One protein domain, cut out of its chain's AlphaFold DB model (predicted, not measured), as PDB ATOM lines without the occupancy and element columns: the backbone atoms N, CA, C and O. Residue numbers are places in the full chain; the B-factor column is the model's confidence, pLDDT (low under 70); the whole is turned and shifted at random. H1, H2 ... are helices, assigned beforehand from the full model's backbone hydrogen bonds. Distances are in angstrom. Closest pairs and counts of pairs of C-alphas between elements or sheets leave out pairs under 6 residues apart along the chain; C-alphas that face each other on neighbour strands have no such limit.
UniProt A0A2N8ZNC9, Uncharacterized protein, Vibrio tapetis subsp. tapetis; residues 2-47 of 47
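Overview. This is residues 2 to 47 of the 47 residues of an uncharacterized protein of Vibrio tapetis subsp. tapetis (UniProt A0A2N8ZNC9). What is the picture? There is little regular structure: a flat, open arch, with three short helices, H1, H2 and H3, one after another along one leg, while residues 24 to 47, with no named element, make the span and the other leg and fold back near Tyr 41. How large is it? The printed part has 46 residues, 16 in named elements, with no named strand, class all helix; it is extended, with a radius of gyration of the C-alphas of 15.9 A and spans of 42 by 30 by 14 A.

Along the chain. Which helices are longest? H2, residues 10 to 15, measures 8.7 A; H3, residues 18 to 23, measures 8.9 A and ends at C-alpha 23 (0.750, -39.088, -20.010). Where is H1? It holds residues 5 to 8, measures 5.8 A and begins at C-alpha 5 (22.034, -28.180, -26.082).

Arrangement. What is near H2? H1 is close but not clearly touching, the closest C-alphas, of Asn 6 and Ala 12, being 7.4 A apart; H3 is apart from both. And the backbones? In H2 and H3 every O i to N i+4 pair is within hydrogen-bond range; H1 is too short for one.

Size, cuts and confidence. Is it unbroken? The printed part has no cut, and both links are tight. Where is confidence low? Residues 33 to 47 are under 70.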
ATOM      1  N   ASP A   2      22.649 -20.673 -30.046       73.38
ATOM      2  CA  ASP A   2      22.054 -20.914 -31.371       73.38
ATOM      3  C   ASP A   2      21.415 -22.306 -31.460       73.38
ATOM      4  O   ASP A   2      20.833 -22.681 -32.469       73.38
ATOM      5  N   SER A   3      21.518 -23.095 -30.382       74.00
ATOM      6  CA  SER A   3      20.869 -24.399 -30.247       74.00
ATOM      7  C   SER A   3      20.618 -24.743 -28.778       74.00
ATOM      8  O   SER A   3      21.437 -24.451 -27.901       74.00
ATOM      9  N   TRP A   4      19.490 -25.398 -28.501       79.31
ATOM     10  CA  TRP A   4      19.135 -25.875 -27.166       79.31
ATOM     11  C   TRP A   4      19.904 -27.164 -26.836       79.31
ATOM     12  O   TRP A   4      19.379 -28.270 -26.909       79.31
ATOM     13  N   ARG A   5      21.174 -27.032 -26.442       81.19
ATOM     14  CA  ARG A   5      22.034 -28.180 -26.082       81.19
ATOM     15  C   ARG A   5      21.623 -28.866 -24.778       81.19
ATOM     16  O   ARG A   5      21.806 -30.069 -24.639       81.19
ATOM     17  N   ASN A   6      21.004 -28.123 -23.860       84.38
ATOM     18  CA  ASN A   6      20.569 -28.638 -22.557       84.38
ATOM     19  C   ASN A   6      19.476 -29.717 -22.656       84.38
ATOM     20  O   ASN A   6      19.356 -30.537 -21.749       84.38
ATOM     21  N   ALA A   7      18.705 -29.742 -23.748       84.06
ATOM     22  CA  ALA A   7      17.659 -30.737 -23.970       84.06
ATOM     23  C   ALA A   7      18.237 -32.147 -24.175       84.06
ATOM     24  O   ALA A   7      17.606 -33.121 -23.795       84.06
ATOM     25  N   ALA A   8      19.457 -32.254 -24.715       85.50
ATOM     26  CA  ALA A   8      20.150 -33.528 -24.906       85.50
ATOM     27  C   ALA A   8      20.968 -33.963 -23.674       85.50
ATOM     28  O   ALA A   8      21.773 -34.891 -23.759       85.50
ATOM     29  N   SER A   9      20.830 -33.270 -22.540       90.00
ATOM     30  CA  SER A   9      21.561 -33.634 -21.327       90.00
ATOM     31  C   SER A   9      20.990 -34.919 -20.706       90.00
ATOM     32  O   SER A   9      19.771 -35.092 -20.682       90.00
ATOM     33  N   PRO A  10      21.830 -35.800 -20.127       91.50
ATOM     34  CA  PRO A  10      21.351 -37.014 -19.460       91.50
ATOM     35  C   PRO A  10      20.350 -36.731 -18.336       91.50
ATOM     36  O   PRO A  10      19.426 -37.506 -18.110       91.50
ATOM     37  N   LEU A  11      20.517 -35.595 -17.651       91.62
ATOM     38  CA  LEU A  11      19.618 -35.166 -16.586       91.62
ATOM     39  C   LEU A  11      18.215 -34.845 -17.117       91.62
ATOM     40  O   LEU A  11      17.239 -35.223 -16.479       91.62
ATOM     41  N   ALA A  12      18.117 -34.181 -18.274       88.88
ATOM     42  CA  ALA A  12      16.834 -33.896 -18.914       88.88
ATOM     43  C   ALA A  12      16.124 -35.189 -19.345       88.88
ATOM     44  O   ALA A  12      14.932 -35.343 -19.098       88.88
ATOM     45  N   SER A  13      16.862 -36.151 -19.907       88.88
ATOM     46  CA  SER A  13      16.299 -37.457 -20.278       88.88
ATOM     47  C   SER A  13      15.836 -38.274 -19.068       88.88
ATOM     48  O   SER A  13      14.868 -39.023 -19.165       88.88
ATOM     49  N   TYR A  14      16.517 -38.145 -17.926       92.69
ATOM     50  CA  TYR A  14      16.140 -38.847 -16.699       92.69
ATOM     51  C   TYR A  14      14.932 -38.210 -16.002       92.69
ATOM     52  O   TYR A  14      14.093 -38.919 -15.454       92.69
ATOM     53  N   SER A  15      14.824 -36.878 -16.020       92.62
ATOM     54  CA  SER A  15      13.693 -36.170 -15.411       92.62
ATOM     55  C   SER A  15      12.410 -36.248 -16.243       92.62
ATOM     56  O   SER A  15      11.326 -36.142 -15.674       92.62
ATOM     57  N   MET A  16      12.518 -36.454 -17.561       91.31
ATOM     58  CA  MET A  16      11.387 -36.522 -18.496       91.31
ATOM     59  C   MET A  16      11.459 -37.787 -19.372       91.31
ATOM     60  O   MET A  16      11.858 -37.714 -20.536       91.31
ATOM     61  N   PRO A  17      11.083 -38.968 -18.845       91.56
ATOM     62  CA  PRO A  17      11.040 -40.198 -19.636       91.56
ATOM     63  C   PRO A  17       9.917 -40.161 -20.686       91.56
ATOM     64  O   PRO A  17       8.913 -39.478 -20.506       91.56
ATOM     65  N   ASN A  18      10.017 -40.978 -21.743       89.81
ATOM     66  CA  ASN A  18       9.001 -41.068 -22.810       89.81
ATOM     67  C   ASN A  18       7.569 -41.290 -22.292       89.81
ATOM     68  O   ASN A  18       6.619 -40.762 -22.865       89.81
ATOM     69  N   GLN A  19       7.418 -42.017 -21.180       90.25
ATOM     70  CA  GLN A  19       6.120 -42.225 -20.539       90.25
ATOM     71  C   GLN A  19       5.470 -40.909 -20.093       90.25
ATOM     72  O   GLN A  19       4.280 -40.721 -20.312       90.25
ATOM     73  N   TRP A  20       6.253 -39.974 -19.554       93.81
ATOM     74  CA  TRP A  20       5.749 -38.670 -19.122       93.81
ATOM     75  C   TRP A  20       5.137 -37.883 -20.288       93.81
ATOM     76  O   TRP A  20       4.096 -37.249 -20.132       93.81
ATOM     77  N   PHE A  21       5.726 -37.974 -21.485       92.88
ATOM     78  CA  PHE A  21       5.158 -37.353 -22.685       92.88
ATOM     79  C   PHE A  21       3.852 -38.030 -23.127       92.88
ATOM     80  O   PHE A  21       2.911 -37.334 -23.511       92.88
ATOM     81  N   ASN A  22       3.756 -39.359 -23.023       91.38
ATOM     82  CA  ASN A  22       2.507 -40.079 -23.298       91.38
ATOM     83  C   ASN A  22       1.389 -39.649 -22.335       91.38
ATOM     84  O   ASN A  22       0.259 -39.424 -22.766       91.38
ATOM     85  N   ASP A  23       1.709 -39.483 -21.050       93.62
ATOM     86  CA  ASP A  23       0.750 -39.088 -20.010       93.62
ATOM     87  C   ASP A  23       0.236 -37.649 -20.211       93.62
ATOM     88  O   ASP A  23      -0.900 -37.332 -19.862       93.62
ATOM     89  N   LEU A  24       1.041 -36.782 -20.836       93.75
ATOM     90  CA  LEU A  24       0.627 -35.445 -21.280       93.75
ATOM     91  C   LEU A  24      -0.278 -35.459 -22.524       93.75
ATOM     92  O   LEU A  24      -0.769 -34.406 -22.932       93.75
ATOM     93  N   GLY A  25      -0.492 -36.623 -23.145       91.75
ATOM     94  CA  GLY A  25      -1.276 -36.771 -24.369       91.75
ATOM     95  C   GLY A  25      -0.495 -36.484 -25.653       91.75
ATOM     96  O   GLY A  25      -1.107 -36.289 -26.705       91.75
ATOM     97  N   LEU A  26       0.843 -36.448 -25.598       90.50
ATOM     98  CA  LEU A  26       1.663 -36.388 -26.808       90.50
ATOM     99  C   LEU A  26       1.666 -37.746 -27.511       90.50
ATOM    100  O   LEU A  26       1.602 -38.804 -26.888       90.50
ATOM    101  N   VAL A  27       1.766 -37.702 -28.836       87.44
ATOM    102  CA  VAL A  27       1.760 -38.895 -29.680       87.44
ATOM    103  C   VAL A  27       3.176 -39.284 -30.083       87.44
ATOM    104  O   VAL A  27       3.935 -38.469 -30.607       87.44
ATOM    105  N   ASN A  28       3.524 -40.555 -29.880       85.75
ATOM    106  CA  ASN A  28       4.774 -41.096 -30.391       85.75
ATOM    107  C   ASN A  28       4.646 -41.377 -31.901       85.75
ATOM    108  O   ASN A  28       3.890 -42.254 -32.324       85.75
ATOM    109  N   LEU A  29       5.429 -40.651 -32.698       82.88
ATOM    110  CA  LEU A  29       5.464 -40.756 -34.158       82.88
ATOM    111  C   LEU A  29       5.999 -42.101 -34.678       82.88
ATOM    112  O   LEU A  29       5.726 -42.452 -35.819       82.88
ATOM    113  N   GLU A  30       6.714 -42.884 -33.868       82.19
ATOM    114  CA  GLU A  30       7.102 -44.257 -34.228       82.19
ATOM    115  C   GLU A  30       5.875 -45.170 -34.357       82.19
ATOM    116  O   GLU A  30       5.827 -46.056 -35.210       82.19
ATOM    117  N   HIS A  31       4.867 -44.940 -33.512       81.12
ATOM    118  CA  HIS A  31       3.638 -45.729 -33.470       81.12
ATOM    119  C   HIS A  31       2.529 -45.112 -34.320       81.12
ATOM    120  O   HIS A  31       1.664 -45.819 -34.840       81.12
ATOM    121  N   VAL A  32       2.546 -43.788 -34.475       79.81
ATOM    122  CA  VAL A  32       1.566 -43.075 -35.284       79.81
ATOM    123  C   VAL A  32       2.083 -42.950 -36.708       79.81
ATOM    124  O   VAL A  32       2.955 -42.142 -37.008       79.81
ATOM    125  N   ARG A  33       1.466 -43.707 -37.620       69.81
ATOM    126  CA  ARG A  33       1.601 -43.481 -39.063       69.81
ATOM    127  C   ARG A  33       0.899 -42.175 -39.432       69.81
ATOM    128  O   ARG A  33      -0.244 -42.182 -39.886       69.81
ATOM    129  N   THR A  34       1.563 -41.045 -39.211       67.31
ATOM    130  CA  THR A  34       1.144 -39.768 -39.791       67.31
ATOM    131  C   THR A  34       1.184 -39.921 -41.309       67.31
ATOM    132  O   THR A  34       2.199 -40.349 -41.857       67.31
ATOM    133  N   GLY A  35       0.043 -39.683 -41.961       68.44
ATOM    134  CA  GLY A  35      -0.190 -40.017 -43.366       68.44
ATOM    135  C   GLY A  35       0.868 -39.478 -44.333       68.44
ATOM    136  O   GLY A  35       1.559 -38.511 -44.034       68.44
ATOM    137  N   TYR A  36       0.961 -40.157 -45.483       61.09
ATOM    138  CA  TYR A  36       1.755 -39.849 -46.679       61.09
ATOM    139  C   TYR A  36       2.724 -38.660 -46.531       61.09
ATOM    140  O   TYR A  36       2.380 -37.512 -46.811       61.09
ATOM    141  N   VAL A  37       3.975 -38.947 -46.154       60.19
ATOM    142  CA  VAL A  37       5.063 -37.967 -46.256       60.19
ATOM    143  C   VAL A  37       5.416 -37.822 -47.735       60.19
ATOM    144  O   VAL A  37       6.102 -38.671 -48.300       60.19
ATOM    145  N   PHE A  38       4.947 -36.751 -48.378       57.38
ATOM    146  CA  PHE A  38       5.400 -36.370 -49.716       57.38
ATOM    147  C   PHE A  38       6.872 -35.949 -49.650       57.38
ATOM    148  O   PHE A  38       7.197 -34.781 -49.466       57.38
ATOM    149  N   SER A  39       7.774 -36.920 -49.763       61.72
ATOM    150  CA  SER A  39       9.204 -36.686 -49.918       61.72
ATOM    151  C   SER A  39       9.634 -37.180 -51.288       61.72
ATOM    152  O   SER A  39       9.309 -38.299 -51.677       61.72
ATOM    153  N   HIS A  40      10.416 -36.369 -52.000       60.53
ATOM    154  CA  HIS A  40      11.040 -36.748 -53.272       60.53
ATOM    155  C   HIS A  40      11.919 -38.012 -53.146       60.53
ATOM    156  O   HIS A  40      12.207 -38.669 -54.141       60.53
ATOM    157  N   TYR A  41      12.333 -38.366 -51.923       60.62
ATOM    158  CA  TYR A  41      13.174 -39.526 -51.617       60.62
ATOM    159  C   TYR A  41      12.420 -40.697 -50.972       60.62
ATOM    160  O   TYR A  41      13.025 -41.736 -50.719       60.62
ATOM    161  N   ALA A  42      11.130 -40.548 -50.662       60.88
ATOM    162  CA  ALA A  42      10.341 -41.647 -50.122       60.88
ATOM    163  C   ALA A  42       9.758 -42.456 -51.286       60.88
ATOM    164  O   ALA A  42       8.792 -42.043 -51.924       60.88
ATOM    165  N   GLU A  43      10.367 -43.602 -51.587       57.78
ATOM    166  CA  GLU A  43       9.811 -44.550 -52.551       57.78
ATOM    167  C   GLU A  43       8.480 -45.107 -52.028       57.78
ATOM    168  O   GLU A  43       8.420 -45.822 -51.025       57.78
ATOM    169  N   TRP A  44       7.394 -44.789 -52.728       59.22
ATOM    170  CA  TRP A  44       6.070 -45.333 -52.456       59.22
ATOM    171  C   TRP A  44       6.009 -46.802 -52.879       59.22
ATOM    172  O   TRP A  44       5.744 -47.124 -54.037       59.22
ATOM    173  N   LYS A  45       6.237 -47.723 -51.943       54.62
ATOM    174  CA  LYS A  45       5.866 -49.132 -52.123       54.62
ATOM    175  C   LYS A  45       4.389 -49.270 -51.755       54.62
ATOM    176  O   LYS A  45       4.053 -49.493 -50.595       54.62
ATOM    177  N   CYS A  46       3.506 -49.076 -52.733       49.69
ATOM    178  CA  CYS A  46       2.117 -49.513 -52.611       49.69
ATOM    179  C   CYS A  46       2.114 -51.043 -52.463       49.69
ATOM    180  O   CYS A  46       2.697 -51.731 -53.304       49.69
ATOM    181  N   ALA A  47       1.512 -51.544 -51.383       50.41
ATOM    182  CA  ALA A  47       1.168 -52.953 -51.201       50.41
ATOM    183  C   ALA A  47      -0.304 -53.161 -51.558       50.41
ATOM    184  O   ALA A  47      -1.103 -52.250 -51.232       50.41
TER     185      ALA A  47